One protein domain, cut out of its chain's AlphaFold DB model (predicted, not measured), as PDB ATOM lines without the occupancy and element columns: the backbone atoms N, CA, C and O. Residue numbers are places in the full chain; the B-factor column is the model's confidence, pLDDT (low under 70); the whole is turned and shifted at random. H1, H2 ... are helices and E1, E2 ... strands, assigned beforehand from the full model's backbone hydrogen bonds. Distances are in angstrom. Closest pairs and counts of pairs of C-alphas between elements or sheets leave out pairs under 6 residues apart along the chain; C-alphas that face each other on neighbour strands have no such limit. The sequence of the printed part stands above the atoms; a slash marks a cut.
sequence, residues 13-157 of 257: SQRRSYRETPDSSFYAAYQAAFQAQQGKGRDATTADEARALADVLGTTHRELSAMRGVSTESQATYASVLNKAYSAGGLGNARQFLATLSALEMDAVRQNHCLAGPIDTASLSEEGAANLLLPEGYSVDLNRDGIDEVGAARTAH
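This is residues 13 to 157 of the 257 residues of an uncharacterized protein of Zoogloea sp (UniProt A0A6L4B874). A small hairpin of two strands, E1 and E2, packs through E1 on the short helix H8 at one end of a mostly helical body. In the middle of that body lies the longest helix, H5, with the helical hairpin H2 and H3 on one side and H7 crossing it on the other; H4 packs on H3, H6 on H8, and the short H1 on H4 at the rim. The printed part has 145 residues, with eight named helices followed by two named strands, E1 and E2, which make one antiparallel sheet; the class is mostly helix. The whole is compact, with a radius of gyration of the C-alphas of 14.4 A and spans of 45 by 35 by 32 A.

E1 is residues 147 to 150 and E2 residues 153 to 156, where C-alpha 156 is at (142.381, 126.745, 75.824). H8 is residues 126 to 132 and H6 residues 94 to 98. H5, residues 72 to 87, is 22.4 A long and begins with C-alpha 72 at (152.201, 152.975, 76.843). H7, residues 103 to 112, is 14.2 A long. H2, residues 26 to 38, is 18.7 A long, H3, residues 46 to 57, 16.0 A, and H4, residues 59 to 68, 14.4 A. H1, residues 13 to 17, begins with C-alpha 13 at (137.125, 139.573, 68.150).

E1 and E2 are a hairpin, antiparallel at 147 degrees; N 148 and O 155 are 2.9 A apart, N 155 and O 148 2.8 A, both within hydrogen-bond range. The closest C-alphas of H8 and E1, those of Gly 128 and Val 150, are 4.4 A apart. H8 touches H6, closest at the C-alphas of Ala 130 and Ala 94, 5.0 A. H8 and H5 are apart. H5, with residues 74 to 81 alone, touches H7 about perpendicular at 74 degrees, closest at the C-alphas of Ser 74 and Ala 108, 5.0 A. With residues 72 to 79 alone it touches H3 at a shallow tilt of 26 degrees, the same way, closest at the C-alphas of Thr 72 and Ala 50, 6.7 A. H2 and H3 form a helical hairpin, opposite ways at 26 degrees; the C-alphas of Ala 33 and Val 56 are their closest, 5.2 A. H4 touches H3, closest at the C-alphas of Arg 62 and Ala 54, 5.8 A, and H1, closest at those of Thr 60 and Arg 15, 6.0 A. In each of the eight helices every O i to N i+4 pair is within hydrogen-bond range.

The two C-alphas farthest apart, those of Asp 43 and Asp 145, are 47.0 A apart. The printed part has no cut. The links H7 to H8 and H8 to E1 are long, 13 and 14 residues. Mean pLDDT of the printed part is 91.4; residues 41 to 44 are under 70.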
ATOM      1  N   SER A  13     137.561 140.635  67.225       88.38
ATOM      2  CA  SER A  13     137.125 139.573  68.150       88.38
ATOM      3  C   SER A  13     137.947 138.296  67.951       88.38
ATOM      4  O   SER A  13     138.553 137.780  68.888       88.38
ATOM      5  N   GLN A  14     138.072 137.857  66.695       91.44
ATOM      6  CA  GLN A  14     138.877 136.690  66.331       91.44
ATOM      7  C   GLN A  14     140.356 136.885  66.674       91.44
ATOM      8  O   GLN A  14     140.954 135.984  67.251       91.44
ATOM      9  N   ARG A  15     140.942 138.063  66.407       90.62
ATOM     10  CA  ARG A  15     142.338 138.353  66.785       90.62
ATOM     11  C   ARG A  15     142.592 138.218  68.277       90.62
ATOM     12  O   ARG A  15     143.621 137.683  68.666       90.62
ATOM     13  N   ARG A  16     141.672 138.703  69.112       89.31
ATOM     14  CA  ARG A  16     141.830 138.664  70.574       89.31
ATOM     15  C   ARG A  16     141.759 137.256  71.150       89.31
ATOM     16  O   ARG A  16     142.390 137.009  72.175       89.31
ATOM     17  N   SER A  17     141.038 136.350  70.495       86.88
ATOM     18  CA  SER A  17     140.882 134.959  70.942       86.88
ATOM     19  C   SER A  17     141.848 133.981  70.269       86.88
ATOM     20  O   SER A  17     142.101 132.909  70.806       86.88
ATOM     21  N   TYR A  18     142.397 134.336  69.106       89.88
ATOM     22  CA  TYR A  18     143.348 133.503  68.376       89.88
ATOM     23  C   TYR A  18     144.787 133.750  68.839       89.88
ATOM     24  O   TYR A  18     145.147 134.853  69.263       89.88
ATOM     25  N   ARG A  19     145.617 132.712  68.752       90.25
ATOM     26  CA  ARG A  19     147.052 132.774  69.007       90.25
ATOM     27  C   ARG A  19     147.792 132.021  67.911       90.25
ATOM     28  O   ARG A  19     147.344 130.958  67.491       90.25
ATOM     29  N   GLU A  20     148.915 132.570  67.472       90.69
ATOM     30  CA  GLU A  20     149.799 131.945  66.488       90.69
ATOM     31  C   GLU A  20     151.115 131.515  67.146       90.69
ATOM     32  O   GLU A  20     151.583 132.143  68.099       90.69
ATOM     33  N   THR A  21     151.739 130.459  66.627       90.62
ATOM     34  CA  THR A  21     153.096 130.106  67.069       90.62
ATOM     35  C   THR A  21     154.106 131.020  66.372       90.62
ATOM     36  O   THR A  21     154.023 131.178  65.153       90.62
ATOM     37  N   PRO A  22     155.078 131.612  67.090       91.19
ATOM     38  CA  PRO A  22     156.177 132.337  66.460       91.19
ATOM     39  C   PRO A  22     156.877 131.489  65.390       91.19
ATOM     40  O   PRO A  22     157.409 130.418  65.689       91.19
ATOM     41  N   ASP A  23     156.900 131.969  64.147       88.62
ATOM     42  CA  ASP A  23     157.637 131.313  63.068       88.62
ATOM     43  C   ASP A  23     159.152 131.592  63.148       88.62
ATOM     44  O   ASP A  23     159.642 132.350  63.991       88.62
ATOM     45  N   SER A  24     159.930 130.998  62.239       84.94
ATOM     46  CA  SER A  24     161.389 131.172  62.212       84.94
ATOM     47  C   SER A  24     161.851 132.613  61.958       84.94
ATOM     48  O   SER A  24     163.007 132.940  62.222       84.94
ATOM     49  N   SER A  25     160.989 133.470  61.408       89.75
ATOM     50  CA  SER A  25     161.286 134.872  61.101       89.75
ATOM     51  C   SER A  25     160.867 135.835  62.215       89.75
ATOM     52  O   SER A  25     161.394 136.948  62.281       89.75
ATOM     53  N   PHE A  26     159.974 135.405  63.110       92.38
ATOM     54  CA  PHE A  26     159.342 136.230  64.135       92.38
ATOM     55  C   PHE A  26     160.341 137.055  64.956       92.38
ATOM     56  O   PHE A  26     160.226 138.277  65.028       92.38
ATOM     57  N   TYR A  27     161.358 136.417  65.544       92.69
ATOM     58  CA  TYR A  27     162.309 137.109  66.424       92.69
ATOM     59  C   TYR A  27     163.130 138.166  65.676       92.69
ATOM     60  O   TYR A  27     163.342 139.266  66.187       92.69
ATOM     61  N   ALA A  28     163.542 137.862  64.442       92.56
ATOM     62  CA  ALA A  28     164.273 138.801  63.597       92.56
ATOM     63  C   ALA A  28     163.382 139.981  63.173       92.56
ATOM     64  O   ALA A  28     163.822 141.131  63.213       92.56
ATOM     65  N   ALA A  29     162.119 139.713  62.824       93.50
ATOM     66  CA  ALA A  29     161.137 140.744  62.497       93.50
ATOM     67  C   ALA A  29     160.853 141.659  63.699       93.50
ATOM     68  O   ALA A  29     160.847 142.883  63.552       93.50
ATOM     69  N   TYR A  30     160.706 141.077  64.894       95.00
ATOM     70  CA  TYR A  30     160.559 141.818  66.143       95.00
ATOM     71  C   TYR A  30     161.743 142.758  66.381       95.00
ATOM     72  O   TYR A  30     161.560 143.960  66.579       95.00
ATOM     73  N   GLN A  31     162.967 142.226  66.341       94.56
ATOM     74  CA  GLN A  31     164.176 143.006  66.603       94.56
ATOM     75  C   GLN A  31     164.355 144.123  65.569       94.56
ATOM     76  O   GLN A  31     164.677 145.251  65.941       94.56
ATOM     77  N   ALA A  32     164.092 143.852  64.288       94.06
ATOM     78  CA  ALA A  32     164.141 144.865  63.239       94.06
ATOM     79  C   ALA A  32     163.139 146.005  63.492       94.06
ATOM     80  O   ALA A  32     163.506 147.179  63.395       94.06
ATOM     81  N   ALA A  33     161.900 145.675  63.874       94.00
ATOM     82  CA  ALA A  33     160.882 146.666  64.213       94.00
ATOM     83  C   ALA A  33     161.285 147.501  65.441       94.00
ATOM     84  O   ALA A  33     161.190 148.730  65.416       94.00
ATOM     85  N   PHE A  34     161.798 146.853  66.491       94.56
ATOM     86  CA  PHE A  34     162.244 147.523  67.714       94.56
ATOM     87  C   PHE A  34     163.404 148.498  67.455       94.56
ATOM     88  O   PHE A  34     163.385 149.632  67.932       94.56
ATOM     89  N   GLN A  35     164.388 148.107  66.638       92.88
ATOM     90  CA  GLN A  35     165.499 148.990  66.259       92.88
ATOM     91  C   GLN A  35     165.032 150.176  65.405       92.88
ATOM     92  O   GLN A  35     165.459 151.311  65.628       92.88
ATOM     93  N   ALA A  36     164.112 149.945  64.465       90.62
ATOM     94  CA  ALA A  36     163.533 151.012  63.652       90.62
ATOM     95  C   ALA A  36     162.774 152.050  64.498       90.62
ATOM     96  O   ALA A  36     162.751 153.229  64.142       90.62
ATOM     97  N   GLN A  37     162.175 151.635  65.620       87.19
ATOM     98  CA  GLN A  37     161.536 152.547  66.569       87.19
ATOM     99  C   GLN A  37     162.560 153.404  67.325       87.19
ATOM    100  O   GLN A  37     162.352 154.607  67.450       87.19
ATOM    101  N   GLN A  38     163.679 152.829  67.784       82.94
ATOM    102  CA  GLN A  38     164.709 153.589  68.510       82.94
ATOM    103  C   GLN A  38     165.395 154.666  67.658       82.94
ATOM    104  O   GLN A  38     165.855 155.673  68.193       82.94
ATOM    105  N   GLY A  39     165.455 154.474  66.337       71.62
ATOM    106  CA  GLY A  39     166.031 155.446  65.404       71.62
ATOM    107  C   GLY A  39     165.166 156.686  65.139       71.62
ATOM    108  O   GLY A  39     165.642 157.628  64.506       71.62
ATOM    109  N   LYS A  40     163.905 156.713  65.596       71.31
ATOM    110  CA  LYS A  40     162.992 157.854  65.423       71.31
ATOM    111  C   LYS A  40     163.113 158.789  66.638       71.31
ATOM    112  O   LYS A  40     162.924 158.362  67.772       71.31
ATOM    113  N   GLY A  41     163.478 160.055  66.408       59.47
ATOM    114  CA  GLY A  41     163.665 161.070  67.458       59.47
ATOM    115  C   GLY A  41     162.412 161.324  68.317       59.47
ATOM    116  O   GLY A  41     161.298 161.033  67.899       59.47
ATOM    117  N   ARG A  42     162.607 161.880  69.523       58.75
ATOM    118  CA  ARG A  42     161.623 161.960  70.632       58.75
ATOM    119  C   ARG A  42     160.484 162.996  70.502       58.75
ATOM    120  O   ARG A  42     159.846 163.293  71.505       58.75
ATOM    121  N   ASP A  43     160.162 163.486  69.309       60.88
ATOM    122  CA  ASP A  43     159.050 164.438  69.105       60.88
ATOM    123  C   ASP A  43     157.758 163.727  68.645       60.88
ATOM    124  O   ASP A  43     157.152 164.091  67.638       60.88
ATOM    125  N   ALA A  44     157.355 162.664  69.349       65.81
ATOM    126  CA  ALA A  44     156.192 161.845  69.001       65.81
ATOM    127  C   ALA A  44     154.969 162.204  69.863       65.81
ATOM    128  O   ALA A  44     155.088 162.415  71.069       65.81
ATOM    129  N   THR A  45     153.777 162.258  69.264       75.88
ATOM    130  CA  THR A  45     152.526 162.353  70.035       75.88
ATOM    131  C   THR A  45     152.176 160.999  70.662       75.88
ATOM    132  O   THR A  45     152.625 159.957  70.188       75.88
ATOM    133  N   THR A  46     151.288 160.963  71.662       74.50
ATOM    134  CA  THR A  46     150.798 159.698  72.255       74.50
ATOM    135  C   THR A  46     150.194 158.744  71.211       74.50
ATOM    136  O   THR A  46     150.283 157.524  71.343       74.50
ATOM    137  N   ALA A  47     149.593 159.281  70.142       76.56
ATOM    138  CA  ALA A  47     149.072 158.479  69.036       76.56
ATOM    139  C   ALA A  47     150.199 157.857  68.190       76.56
ATOM    140  O   ALA A  47     150.085 156.703  67.767       76.56
ATOM    141  N   ASP A  48     151.293 158.590  67.981       81.62
ATOM    142  CA  ASP A  48     152.473 158.101  67.265       81.62
ATOM    143  C   ASP A  48     153.211 157.030  68.074       81.62
ATOM    144  O   ASP A  48     153.635 156.019  67.517       81.62
ATOM    145  N   GLU A  49     153.302 157.203  69.394       79.94
ATOM    146  CA  GLU A  49     153.873 156.213  70.312       79.94
ATOM    147  C   GLU A  49     153.063 154.914  70.318       79.94
ATOM    148  O   GLU A  49     153.627 153.828  70.180       79.94
ATOM    149  N   ALA A  50     151.733 155.013  70.409       79.69
ATOM    150  CA  ALA A  50     150.852 153.850  70.362       79.69
ATOM    151  C   ALA A  50     150.953 153.102  69.023       79.69
ATOM    152  O   ALA A  50     150.951 151.870  68.992       79.69
ATOM    153  N   ARG A  51     151.075 153.836  67.909       84.31
ATOM    154  CA  ARG A  51     151.287 153.240  66.586       84.31
ATOM    155  C   ARG A  51     152.650 152.557  66.486       84.31
ATOM    156  O   ARG A  51     152.721 151.430  66.010       84.31
ATOM    157  N   ALA A  52     153.705 153.201  66.975       86.69
ATOM    158  CA  ALA A  52     155.044 152.628  66.982       86.69
ATOM    159  C   ALA A  52     155.113 151.343  67.824       86.69
ATOM    160  O   ALA A  52     155.729 150.365  67.410       86.69
ATOM    161  N   LEU A  53     154.419 151.304  68.966       90.19
ATOM    162  CA  LEU A  53     154.296 150.087  69.769       90.19
ATOM    163  C   LEU A  53     153.517 148.987  69.043       90.19
ATOM    164  O   LEU A  53     153.900 147.830  69.146       90.19
ATOM    165  N   ALA A  54     152.472 149.309  68.275       89.75
ATOM    166  CA  ALA A  54     151.762 148.312  67.468       89.75
ATOM    167  C   ALA A  54     152.639 147.730  66.339       89.75
ATOM    168  O   ALA A  54     152.524 146.543  66.014       89.75
ATOM    169  N   ASP A  55     153.551 148.524  65.773       91.38
ATOM    170  CA  ASP A  55     154.513 148.034  64.782       91.38
ATOM    171  C   ASP A  55     155.436 146.957  65.395       91.38
ATOM    172  O   ASP A  55     155.687 145.930  64.753       91.38
ATOM    173  N   VAL A  56     155.850 147.144  66.659       94.44
ATOM    174  CA  VAL A  56     156.750 146.240  67.401       94.44
ATOM    175  C   VAL A  56     156.028 145.084  68.094       94.44
ATOM    176  O   VAL A  56     156.355 143.933  67.856       94.44
ATOM    177  N   LEU A  57     155.059 145.354  68.965       95.38
ATOM    178  CA  LEU A  57     154.361 144.339  69.767       95.38
ATOM    179  C   LEU A  57     153.208 143.677  69.003       95.38
ATOM    180  O   LEU A  57     152.742 142.609  69.382       95.38
ATOM    181  N   GLY A  58     152.759 144.287  67.908       94.19
ATOM    182  CA  GLY A  58     151.666 143.781  67.089       94.19
ATOM    183  C   GLY A  58     150.291 144.344  67.440       94.19
ATOM    184  O   GLY A  58     150.045 144.882  68.523       94.19
ATOM    185  N   THR A  59     149.373 144.214  66.480       92.75
ATOM    186  CA  THR A  59     148.013 144.769  66.568       92.75
ATOM    187  C   THR A  59     147.220 144.142  67.711       92.75
ATOM    188  O   THR A  59     146.610 144.868  68.495       92.75
ATOM    189  N   THR A  60     147.262 142.812  67.840       93.88
ATOM    190  CA  THR A  60     146.544 142.068  68.887       93.88
ATOM    191  C   THR A  60     146.983 142.495  70.284       93.88
ATOM    192  O   THR A  60     146.140 142.756  71.143       93.88
ATOM    193  N   HIS A  61     148.292 142.659  70.493       95.62
ATOM    194  CA  HIS A  61     148.824 143.144  71.757       95.62
ATOM    195  C   HIS A  61     148.293 144.529  72.105       95.62
ATOM    196  O   HIS A  61     147.743 144.725  73.187       95.62
ATOM    197  N   ARG A  62     148.356 145.478  71.166       93.06
ATOM    198  CA  ARG A  62     147.789 146.815  71.376       93.06
ATOM    199  C   ARG A  62     146.297 146.747  71.696       93.06
ATOM    200  O   ARG A  62     145.812 147.487  72.552       93.06
ATOM    201  N   GLU A  63     145.555 145.900  70.980       93.00
ATOM    202  CA  GLU A  63     144.119 145.702  71.180       93.00
ATOM    203  C   GLU A  63     143.778 145.294  72.605       93.00
ATOM    204  O   GLU A  63     142.964 145.962  73.248       93.00
ATOM    205  N   LEU A  64     144.455 144.268  73.109       94.44
ATOM    206  CA  LEU A  64     144.252 143.772  74.460       94.44
ATOM    207  C   LEU A  64     144.760 144.760  75.514       94.44
ATOM    208  O   LEU A  64     144.021 145.067  76.448       94.44
ATOM    209  N   SER A  65     145.952 145.334  75.335       94.94
ATOM    210  CA  SER A  65     146.528 146.320  76.259       94.94
ATOM    211  C   SER A  65     145.604 147.519  76.480       94.94
ATOM    212  O   SER A  65     145.393 147.933  77.619       94.94
ATOM    213  N   ALA A  66     144.957 148.030  75.430       93.19
ATOM    214  CA  ALA A  66     144.001 149.127  75.574       93.19
ATOM    215  C   ALA A  66     142.706 148.725  76.293       93.19
ATOM    216  O   ALA A  66     142.198 149.506  77.092       93.19
ATOM    217  N   MET A  67     142.173 147.521  76.043       92.94
ATOM    218  CA  MET A  67     140.993 147.018  76.766       92.94
ATOM    219  C   MET A  67     141.268 146.829  78.260       92.94
ATOM    220  O   MET A  67     140.378 146.996  79.088       92.94
ATOM    221  N   ARG A  68     142.513 146.487  78.588       94.25
ATOM    222  CA  ARG A  68     142.995 146.211  79.941       94.25
ATOM    223  C   ARG A  68     143.487 147.454  80.690       94.25
ATOM    224  O   ARG A  68     143.759 147.373  81.883       94.25
ATOM    225  N   GLY A  69     143.613 148.593  80.006       95.06
ATOM    226  CA  GLY A  69     144.143 149.827  80.587       95.06
ATOM    227  C   GLY A  69     145.653 149.799  80.854       95.06
ATOM    228  O   GLY A  69     146.123 150.490  81.754       95.06
ATOM    229  N   VAL A  70     146.422 149.010  80.095       96.50
ATOM    230  CA  VAL A  70     147.889 148.957  80.207       96.50
ATOM    231  C   VAL A  70     148.493 150.216  79.581       96.50
ATOM    232  O   VAL A  70     148.204 150.546  78.428       96.50
ATOM    233  N   SER A  71     149.350 150.918  80.325       94.81
ATOM    234  CA  SER A  71     149.948 152.174  79.860       94.81
ATOM    235  C   SER A  71     150.943 151.963  78.710       94.81
ATOM    236  O   SER A  71     151.488 150.869  78.524       94.81
ATOM    237  N   THR A  72     151.197 153.008  77.920       93.19
ATOM    238  CA  THR A  72     152.201 152.975  76.843       93.19
ATOM    239  C   THR A  72     153.615 152.821  77.400       93.19
ATOM    240  O   THR A  72     154.434 152.138  76.792       93.19
ATOM    241  N   GLU A  73     153.904 153.368  78.583       94.06
ATOM    242  CA  GLU A  73     155.194 153.210  79.266       94.06
ATOM    243  C   GLU A  73     155.435 151.761  79.701       94.06
ATOM    244  O   GLU A  73     156.537 151.227  79.535       94.06
ATOM    245  N   SER A  74     154.396 151.100  80.222       97.25
ATOM    246  CA  SER A  74     154.446 149.683  80.592       97.25
ATOM    247  C   SER A  74     154.652 148.802  79.357       97.25
ATOM    248  O   SER A  74     155.517 147.926  79.354       97.25
ATOM    249  N   GLN A  75     153.947 149.088  78.258       97.44
ATOM    250  CA  GLN A  75     154.147 148.416  76.966       97.44
ATOM    251  C   GLN A  75     155.557 148.642  76.396       97.44
ATOM    252  O   GLN A  75     156.193 147.700  75.933       97.44
ATOM    253  N   ALA A  76     156.094 149.863  76.464       95.75
ATOM    254  CA  ALA A  76     157.451 150.161  76.003       95.75
ATOM    255  C   ALA A  76     158.519 149.439  76.841       95.75
ATOM    256  O   ALA A  76     159.499 148.917  76.300       95.75
ATOM    257  N   THR A  77     158.309 149.354  78.158       98.12
ATOM    258  CA  THR A  77     159.168 148.573  79.059       98.12
ATOM    259  C   THR A  77     159.116 147.093  78.691       98.12
ATOM    260  O   THR A  77     160.163 146.465  78.533       98.12
ATOM    261  N   TYR A  78     157.919 146.554  78.459       98.44
ATOM    262  CA  TYR A  78     157.736 145.178  78.011       98.44
ATOM    263  C   TYR A  78     158.415 144.909  76.660       98.44
ATOM    264  O   TYR A  78     159.138 143.925  76.518       98.44
ATOM    265  N   ALA A  79     158.304 145.828  75.696       97.69
ATOM    266  CA  ALA A  79     158.991 145.703  74.414       97.69
ATOM    267  C   ALA A  79     160.526 145.636  74.568       97.69
ATOM    268  O   ALA A  79     161.210 144.872  73.878       97.69
ATOM    269  N   SER A  80     161.082 146.400  75.511       97.44
ATOM    270  CA  SER A  80     162.506 146.329  75.856       97.44
ATOM    271  C   SER A  80     162.885 144.974  76.469       97.44
ATOM    272  O   SER A  80     163.905 144.396  76.086       97.44
ATOM    273  N   VAL A  81     162.047 144.428  77.359       98.31
ATOM    274  CA  VAL A  81     162.226 143.086  77.946       98.31
ATOM    275  C   VAL A  81     162.263 142.010  76.862       98.31
ATOM    276  O   VAL A  81     163.200 141.214  76.830       98.31
ATOM    277  N   LEU A  82     161.309 142.024  75.928       97.88
ATOM    278  CA  LEU A  82     161.280 141.075  74.814       97.88
ATOM    279  C   LEU A  82     162.532 141.186  73.936       97.88
ATOM    280  O   LEU A  82     163.154 140.178  73.610       97.88
ATOM    281  N   ASN A  83     162.975 142.407  73.614       96.75
ATOM    282  CA  ASN A  83     164.201 142.593  72.838       96.75
ATOM    283  C   ASN A  83     165.433 142.007  73.553       96.75
ATOM    284  O   ASN A  83     166.294 141.408  72.903       96.75
ATOM    285  N   LYS A  84     165.524 142.158  74.881       96.62
ATOM    286  CA  LYS A  84     166.589 141.541  75.687       96.62
ATOM    287  C   LYS A  84     166.516 140.016  75.634       96.62
ATOM    288  O   LYS A  84     167.540 139.392  75.370       96.62
ATOM    289  N   ALA A  85     165.327 139.438  75.813       95.94
ATOM    290  CA  ALA A  85     165.116 137.991  75.753       95.94
ATOM    291  C   ALA A  85     165.561 137.419  74.400       95.94
ATOM    292  O   ALA A  85     166.362 136.488  74.327       95.94
ATOM    293  N   TYR A  86     165.112 138.034  73.306       95.06
ATOM    294  CA  TYR A  86     165.403 137.553  71.956       95.06
ATOM    295  C   TYR A  86     166.877 137.728  71.581       95.06
ATOM    296  O   TYR A  86     167.435 136.900  70.864       95.06
ATOM    297  N   SER A  87     167.548 138.747  72.125       93.00
ATOM    298  CA  SER A  87     168.996 138.932  71.951       93.00
ATOM    299  C   SER A  87     169.835 137.929  72.756       93.00
ATOM    300  O   SER A  87     170.980 137.670  72.399       93.00
ATOM    301  N   ALA A  88     169.279 137.354  73.826       88.81
ATOM    302  CA  ALA A  88     169.945 136.391  74.703       88.81
ATOM    303  C   ALA A  88     169.743 134.917  74.287       88.81
ATOM    304  O   ALA A  88     170.116 134.017  75.038       88.81
ATOM    305  N   GLY A  89     169.172 134.658  73.105       81.06
ATOM    306  CA  GLY A  89     168.915 133.301  72.604       81.06
ATOM    307  C   GLY A  89     167.446 132.868  72.631       81.06
ATOM    308  O   GLY A  89     167.162 131.681  72.487       81.06
ATOM    309  N   GLY A  90     166.507 133.808  72.787       75.38
ATOM    310  CA  GLY A  90     165.072 133.539  72.677       75.38
ATOM    311  C   GLY A  90     164.490 132.846  73.910       75.38
ATOM    312  O   GLY A  90     164.849 133.162  75.041       75.38
ATOM    313  N   LEU A  91     163.564 131.909  73.689       84.50
ATOM    314  CA  LEU A  91     162.749 131.286  74.744       84.50
ATOM    315  C   LEU A  91     163.380 130.041  75.392       84.50
ATOM    316  O   LEU A  91     162.752 129.412  76.236       84.50
ATOM    317  N   GLY A  92     164.612 129.667  75.025       84.56
ATOM    318  CA  GLY A  92     165.215 128.389  75.433       84.56
ATOM    319  C   GLY A  92     165.439 128.201  76.943       84.56
ATOM    320  O   GLY A  92     165.571 127.068  77.382       84.56
ATOM    321  N   ASN A  93     165.477 129.287  77.726       90.69
ATOM    322  CA  ASN A  93     165.569 129.272  79.195       90.69
ATOM    323  C   ASN A  93     164.717 130.406  79.794       90.69
ATOM    324  O   ASN A  93     165.218 131.273  80.521       90.69
ATOM    325  N   ALA A  94     163.436 130.453  79.428       95.81
ATOM    326  CA  ALA A  94     162.555 131.575  79.737       95.81
ATOM    327  C   ALA A  94     162.450 131.858  81.246       95.81
ATOM    328  O   ALA A  94     162.529 133.018  81.656       95.81
ATOM    329  N   ARG A  95     162.366 130.818  82.090       95.56
ATOM    330  CA  ARG A  95     162.326 130.997  83.556       95.56
ATOM    331  C   ARG A  95     163.571 131.679  84.095       95.56
ATOM    332  O   ARG A  95     163.475 132.618  84.886       95.56
ATOM    333  N   GLN A  96     164.741 131.225  83.647       95.12
ATOM    334  CA  GLN A  96     166.009 131.806  84.069       95.12
ATOM    335  C   GLN A  96     166.121 133.259  83.608       95.12
ATOM    336  O   GLN A  96     166.558 134.100  84.387       95.12
ATOM    337  N   PHE A  97     165.699 133.570  82.380       96.81
ATOM    338  CA  PHE A  97     165.687 134.945  81.888       96.81
ATOM    339  C   PHE A  97     164.783 135.842  82.745       96.81
ATOM    340  O   PHE A  97     165.234 136.892  83.204       96.81
ATOM    341  N   LEU A  98     163.545 135.418  83.026       97.31
ATOM    342  CA  LEU A  98     162.615 136.176  83.871       97.31
ATOM    343  C   LEU A  98     163.214 136.484  85.252       97.31
ATOM    344  O   LEU A  98     163.076 137.603  85.740       97.31
ATOM    345  N   ALA A  99     163.947 135.545  85.854       96.00
ATOM    346  CA  ALA A  99     164.596 135.741  87.153       96.00
ATOM    347  C   ALA A  99     165.700 136.822  87.152       96.00
ATOM    348  O   ALA A  99     166.130 137.259  88.218       96.00
ATOM    349  N   THR A 100     166.163 137.264  85.976       96.12
ATOM    350  CA  THR A 100     167.158 138.347  85.842       96.12
ATOM    351  C   THR A 100     166.538 139.739  85.742       96.12
ATOM    352  O   THR A 100     167.260 140.734  85.830       96.12
ATOM    353  N   LEU A 101     165.219 139.825  85.542       97.62
ATOM    354  CA  LEU A 101     164.531 141.094  85.346       97.62
ATOM    355  C   LEU A 101     164.510 141.926  86.628       97.62
ATOM    356  O   LEU A 101     164.340 141.420  87.737       97.62
ATOM    357  N   SER A 102     164.630 143.240  86.462       97.94
ATOM    358  CA  SER A 102     164.370 144.184  87.546       97.94
ATOM    359  C   SER A 102     162.892 144.167  87.957       97.94
ATOM    360  O   SER A 102     162.020 143.729  87.208       97.94
ATOM    361  N   ALA A 103     162.582 144.718  89.134       97.50
ATOM    362  CA  ALA A 103     161.201 144.815  89.612       97.50
ATOM    363  C   ALA A 103     160.283 145.588  88.644       97.50
ATOM    364  O   ALA A 103     159.135 145.202  88.453       97.50
ATOM    365  N   LEU A 104     160.798 146.647  88.005       97.94
ATOM    366  CA  LEU A 104     160.056 147.429  87.012       97.94
ATOM    367  C   LEU A 104     159.743 146.601  85.757       97.94
ATOM    368  O   LEU A 104     158.629 146.638  85.247       97.94
ATOM    369  N   GLU A 105     160.723 145.846  85.266       98.44
ATOM    370  CA  GLU A 105     160.556 144.984  84.094       98.44
ATOM    371  C   GLU A 105     159.601 143.826  84.376       98.44
ATOM    372  O   GLU A 105     158.732 143.536  83.558       98.44
ATOM    373  N   MET A 106     159.722 143.203  85.548       98.06
ATOM    374  CA  MET A 106     158.818 142.139  85.969       98.06
ATOM    375  C   MET A 106     157.379 142.649  86.116       98.06
ATOM    376  O   MET A 106     156.438 141.977  85.694       98.06
ATOM    377  N   ASP A 107     157.190 143.850  86.668       98.00
ATOM    378  CA  ASP A 107     155.860 144.451  86.760       98.00
ATOM    379  C   ASP A 107     155.299 144.817  85.377       98.00
ATOM    380  O   ASP A 107     154.114 144.602  85.129       98.00
ATOM    381  N   ALA A 108     156.137 145.263  84.437       98.31
ATOM    382  CA  ALA A 108     155.713 145.468  83.053       98.31
ATOM    383  C   ALA A 108     155.227 144.158  82.405       98.31
ATOM    384  O   ALA A 108     154.147 144.145  81.816       98.31
ATOM    385  N   VAL A 109     155.952 143.042  82.563       98.12
ATOM    386  CA  VAL A 109     155.497 141.717  82.089       98.12
ATOM    387  C   VAL A 109     154.144 141.359  82.715       98.12
ATOM    388  O   VAL A 109     153.194 141.027  82.004       98.12
ATOM    389  N   ARG A 110     154.018 141.499  84.041       97.25
ATOM    390  CA  ARG A 110     152.784 141.209  84.787       97.25
ATOM    391  C   ARG A 110     151.592 142.026  84.282       97.25
ATOM    392  O   ARG A 110     150.508 141.475  84.101       97.25
ATOM    393  N   GLN A 111     151.777 143.329  84.066       97.06
ATOM    394  CA  GLN A 111     150.719 144.228  83.601       97.06
ATOM    395  C   GLN A 111     150.283 143.917  82.168       97.06
ATOM    396  O   GLN A 111     149.086 143.870  81.900       97.06
ATOM    397  N   ASN A 112     151.231 143.677  81.258       97.19
ATOM    398  CA  ASN A 112     150.925 143.423  79.847       97.19
ATOM    399  C   ASN A 112     150.150 142.106  79.646       97.19
ATOM    400  O   ASN A 112     149.263 142.039  78.796       97.19
ATOM    401  N   HIS A 113     150.399 141.103  80.495       95.75
ATOM    402  CA  HIS A 113     149.629 139.850  80.545       95.75
ATOM    403  C   HIS A 113     148.434 139.885  81.513       95.75
ATOM    404  O   HIS A 113     147.750 138.882  81.690       95.75
ATOM    405  N   CYS A 114     148.158 141.030  82.148       94.06
ATOM    406  CA  CYS A 114     147.089 141.201  83.139       94.06
ATOM    407  C   CYS A 114     147.053 140.149  84.253       94.06
ATOM    408  O   CYS A 114     145.983 139.743  84.714       94.06
ATOM    409  N   LEU A 115     148.221 139.731  84.730       93.88
ATOM    410  CA  LEU A 115     148.296 138.770  85.819       93.88
ATOM    411  C   LEU A 115     147.844 139.421  87.133       93.88
ATOM    412  O   LEU A 115     148.275 140.525  87.494       93.88
ATOM    413  N   ALA A 116     146.993 138.702  87.865       88.50
ATOM    414  CA  ALA A 116     146.393 139.176  89.110       88.50
ATOM    415  C   ALA A 116     147.413 139.371  90.244       88.50
ATOM    416  O   ALA A 116     147.221 140.226  91.106       88.50
ATOM    417  N   GLY A 117     148.495 138.588  90.244       89.69
ATOM    418  CA  GLY A 117     149.534 138.618  91.269       89.69
ATOM    419  C   GLY A 117     150.942 138.770  90.689       89.69
ATOM    420  O   GLY A 117     151.121 138.702  89.470       89.69
ATOM    421  N   PRO A 118     151.949 138.988  91.552       93.62
ATOM    422  CA  PRO A 118     153.354 138.960  91.161       93.62
ATOM    423  C   PRO A 118     153.743 137.646  90.476       93.62
ATOM    424  O   PRO A 118     153.167 136.595  90.755       93.62
ATOM    425  N   ILE A 119     154.752 137.708  89.608       95.62
ATOM    426  CA  ILE A 119     155.295 136.533  88.924       95.62
ATOM    427  C   ILE A 119     156.305 135.848  89.848       95.62
ATOM    428  O   ILE A 119     157.356 136.412  90.151       95.62
ATOM    429  N   ASP A 120     155.998 134.623  90.262       94.44
ATOM    430  CA  ASP A 120     156.948 133.739  90.932       94.44
ATOM    431  C   ASP A 120     157.608 132.812  89.905       94.44
ATOM    432  O   ASP A 120     157.052 131.795  89.501       94.44
ATOM    433  N   THR A 121     158.811 133.175  89.465       94.31
ATOM    434  CA  THR A 121     159.533 132.442  88.411       94.31
ATOM    435  C   THR A 121     159.866 130.995  88.783       94.31
ATOM    436  O   THR A 121     160.014 130.164  87.886       94.31
ATOM    437  N   ALA A 122     159.958 130.674  90.078       93.25
ATOM    438  CA  ALA A 122     160.311 129.337  90.543       93.25
ATOM    439  C   ALA A 122     159.160 128.329  90.397       93.25
ATOM    440  O   ALA A 122     159.420 127.134  90.256       93.25
ATOM    441  N   SER A 123     157.907 128.798  90.413       93.25
ATOM    442  CA  SER A 123     156.715 127.952  90.272       93.25
ATOM    443  C   SER A 123     156.210 127.819  88.836       93.25
ATOM    444  O   SER A 123     155.349 126.980  88.579       93.25
ATOM    445  N   LEU A 124     156.751 128.594  87.890       95.75
ATOM    446  CA  LEU A 124     156.379 128.482  86.481       95.75
ATOM    447  C   LEU A 124     156.922 127.194  85.849       95.75
ATOM    448  O   LEU A 124     158.006 126.709  86.198       95.75
ATOM    449  N   SER A 125     156.198 126.691  84.850       95.56
ATOM    450  CA  SER A 125     156.761 125.802  83.836       95.56
ATOM    451  C   SER A 125     157.621 126.600  82.842       95.56
ATOM    452  O   SER A 125     157.599 127.836  82.823       95.56
ATOM    453  N   GLU A 126     158.398 125.907  82.002       96.00
ATOM    454  CA  GLU A 126     159.111 126.588  80.909       96.00
ATOM    455  C   GLU A 126     158.144 127.183  79.880       96.00
ATOM    456  O   GLU A 126     158.412 128.261  79.363       96.00
ATOM    457  N   GLU A 127     157.004 126.538  79.624       95.81
ATOM    458  CA  GLU A 127     155.984 127.055  78.708       95.81
ATOM    459  C   GLU A 127     155.317 128.317  79.262       95.81
ATOM    460  O   GLU A 127     155.297 129.348  78.590       95.81
ATOM    461  N   GLY A 128     154.886 128.262  80.526       96.62
ATOM    462  CA  GLY A 128     154.334 129.389  81.268       96.62
ATOM    463  C   GLY A 128     155.245 130.606  81.212       96.62
ATOM    464  O   GLY A 128     154.798 131.718  80.931       96.62
ATOM    465  N   ALA A 129     156.543 130.401  81.429       97.38
ATOM    466  CA  ALA A 129     157.536 131.460  81.331       97.38
ATOM    467  C   ALA A 129     157.788 131.929  79.891       97.38
ATOM    468  O   ALA A 129     157.926 133.130  79.661       97.38
ATOM    469  N   ALA A 130     157.846 131.011  78.925       97.06
ATOM    470  CA  ALA A 130     158.066 131.334  77.520       97.06
ATOM    471  C   ALA A 130     156.935 132.206  76.963       97.06
ATOM    472  O   ALA A 130     157.200 133.205  76.297       97.06
ATOM    473  N   ASN A 131     155.686 131.899  77.312       96.94
ATOM    474  CA  ASN A 131     154.524 132.675  76.889       96.94
ATOM    475  C   ASN A 131     154.449 134.067  77.531       96.94
ATOM    476  O   ASN A 131     153.938 134.996  76.908       96.94
ATOM    477  N   LEU A 132     155.033 134.268  78.719       97.62
ATOM    478  CA  LEU A 132     155.213 135.615  79.283       97.62
ATOM    479  C   LEU A 132     156.221 136.468  78.502       97.62
ATOM    480  O   LEU A 132     156.227 137.689  78.643       97.62
ATOM    481  N   LEU A 133     157.061 135.834  77.684       97.56
ATOM    482  CA  LEU A 133     158.047 136.466  76.812       97.56
ATOM    483  C   LEU A 133     157.596 136.462  75.347       97.56
ATOM    484  O   LEU A 133     158.431 136.498  74.446       97.56
ATOM    485  N   LEU A 134     156.284 136.438  75.106       96.75
ATOM    486  CA  LEU A 134     155.682 136.612  73.791       96.75
ATOM    487  C   LEU A 134     154.626 137.721  73.836       96.75
ATOM    488  O   LEU A 134     153.883 137.850  74.815       96.75
ATOM    489  N   PRO A 135     154.542 138.582  72.810       96.06
ATOM    490  CA  PRO A 135     153.460 139.540  72.744       96.06
ATOM    491  C   PRO A 135     152.132 138.805  72.543       96.06
ATOM    492  O   PRO A 135     152.030 137.875  71.748       96.06
ATOM    493  N   GLU A 136     151.102 139.272  73.239       94.31
ATOM    494  CA  GLU A 136     149.712 138.873  73.013       94.31
ATOM    495  C   GLU A 136     149.348 138.739  71.523       94.31
ATOM    496  O   GLU A 136     149.642 139.609  70.699       94.31
ATOM    497  N   GLY A 137     148.677 137.634  71.196       92.44
ATOM    498  CA  GLY A 137     148.507 137.159  69.821       92.44
ATOM    499  C   GLY A 137     149.470 136.030  69.442       92.44
ATOM    500  O   GLY A 137     149.193 135.315  68.483       92.44
ATOM    501  N   TYR A 138     150.529 135.813  70.222       94.19
ATOM    502  CA  TYR A 138     151.451 134.694  70.060       94.19
ATOM    503  C   TYR A 138     151.559 133.864  71.338       94.19
ATOM    504  O   TYR A 138     151.503 134.410  72.439       94.19
ATOM    505  N   SER A 139     151.739 132.556  71.179       94.25
ATOM    506  CA  SER A 139     152.041 131.627  72.271       94.25
ATOM    507  C   SER A 139     152.712 130.350  71.742       94.25
ATOM    508  O   SER A 139     152.702 130.064  70.544       94.25
ATOM    509  N   VAL A 140     153.337 129.596  72.644       93.31
ATOM    510  CA  VAL A 140     153.884 128.246  72.470       93.31
ATOM    511  C   VAL A 140     153.151 127.267  73.398       93.31
ATOM    512  O   VAL A 140     152.504 127.673  74.353       93.31
ATOM    513  N   ASP A 141     153.146 125.992  73.019       92.06
ATOM    514  CA  ASP A 141     152.467 124.849  73.651       92.06
ATOM    515  C   ASP A 141     153.518 123.756  73.493       92.06
ATOM    516  O   ASP A 141     153.670 123.139  72.433       92.06
ATOM    517  N   LEU A 142     154.423 123.727  74.464       91.69
ATOM    518  CA  LEU A 142     155.650 122.951  74.399       91.69
ATOM    519  C   LEU A 142     155.354 121.469  74.616       91.69
ATOM    520  O   LEU A 142     156.078 120.626  74.080       91.69
ATOM    521  N   ASN A 143     154.311 121.152  75.388       89.50
ATOM    522  CA  ASN A 143     153.905 119.780  75.672       89.50
ATOM    523  C   ASN A 143     152.857 119.235  74.674       89.50
ATOM    524  O   ASN A 143     152.656 118.021  74.628       89.50
ATOM    525  N   ARG A 144     152.276 120.104  73.833       88.31
ATOM    526  CA  ARG A 144     151.273 119.800  72.799       88.31
ATOM    527  C   ARG A 144     149.998 119.177  73.362       88.31
ATOM    528  O   ARG A 144     149.417 118.281  72.741       88.31
ATOM    529  N   ASP A 145     149.573 119.621  74.540       87.44
ATOM    530  CA  ASP A 145     148.376 119.113  75.211       87.44
ATOM    531  C   ASP A 145     147.095 119.891  74.859       87.44
ATOM    532  O   ASP A 145     146.004 119.491  75.289       87.44
ATOM    533  N   GLY A 146     147.222 120.950  74.046       88.50
ATOM    534  CA  GLY A 146     146.129 121.817  73.618       88.50
ATOM    535  C   GLY A 146     145.788 122.926  74.614       88.50
ATOM    536  O   GLY A 146     144.787 123.621  74.413       88.50
ATOM    537  N   ILE A 147     146.558 123.089  75.688       90.81
ATOM    538  CA  ILE A 147     146.384 124.126  76.700       90.81
ATOM    539  C   ILE A 147     147.658 124.952  76.785       90.81
ATOM    540  O   ILE A 147     148.712 124.456  77.146       90.81
ATOM    541  N   ASP A 148     147.515 126.252  76.557       91.56
ATOM    542  CA  ASP A 148     148.620 127.184  76.721       91.56
ATOM    543  C   ASP A 148     148.769 127.547  78.196       91.56
ATOM    544  O   ASP A 148     147.811 127.999  78.839       91.56
ATOM    545  N   GLU A 149     149.981 127.436  78.718       94.19
ATOM    546  CA  GLU A 149     150.355 128.013  80.003       94.19
ATOM    547  C   GLU A 149     150.903 129.431  79.801       94.19
ATOM    548  O   GLU A 149     151.887 129.624  79.097       94.19
ATOM    549  N   VAL A 150     150.305 130.449  80.427       94.62
ATOM    550  CA  VAL A 150     150.801 131.840  80.411       94.62
ATOM    551  C   VAL A 150     151.038 132.290  81.846       94.62
ATOM    552  O   VAL A 150     150.109 132.590  82.601       94.62
ATOM    553  N   GLY A 151     152.301 132.289  82.267       94.62
ATOM    554  CA  GLY A 151     152.624 132.289  83.688       94.62
ATOM    555  C   GLY A 151     151.996 131.065  84.361       94.62
ATOM    556  O   GLY A 151     152.280 129.939  83.972       94.62
ATOM    557  N   ALA A 152     151.150 131.289  85.368       91.44
ATOM    558  CA  ALA A 152     150.388 130.228  86.037       91.44
ATOM    559  C   ALA A 152     148.981 130.015  85.442       91.44
ATOM    560  O   ALA A 152     148.261 129.111  85.871       91.44
ATOM    561  N   ALA A 153     148.549 130.871  84.511       90.50
ATOM    562  CA  ALA A 153     147.250 130.729  83.868       90.50
ATOM    563  C   ALA A 153     147.291 129.592  82.846       90.50
ATOM    564  O   ALA A 153     148.296 129.405  82.171       90.50
ATOM    565  N   ARG A 154     146.176 128.872  82.716       90.31
ATOM    566  CA  ARG A 154     145.985 127.811  81.725       90.31
ATOM    567  C   ARG A 154     144.824 128.190  80.827       90.31
ATOM    568  O   ARG A 154     143.730 128.452  81.329       90.31
ATOM    569  N   THR A 155     145.057 128.254  79.523       88.38
ATOM    570  CA  THR A 155     144.068 128.741  78.560       88.38
ATOM    571  C   THR A 155     143.938 127.797  77.378       88.38
ATOM    572  O   THR A 155     144.919 127.491  76.707       88.38
ATOM    573  N   ALA A 156     142.707 127.381  77.090       88.31
ATOM    574  CA  ALA A 156     142.381 126.745  75.824       88.31
ATOM    575  C   ALA A 156     142.266 127.813  74.730       88.31
ATOM    576  O   ALA A 156     141.663 128.868  74.947       88.31
ATOM    577  N   HIS A 157     142.802 127.525  73.548       85.88
ATOM    578  CA  HIS A 157     142.599 128.340  72.356       85.88
ATOM    579  C   HIS A 157     142.100 127.467  71.204       85.88
ATOM    580  O   HIS A 157     142.367 126.267  71.138       85.88
TER     581      HIS A 157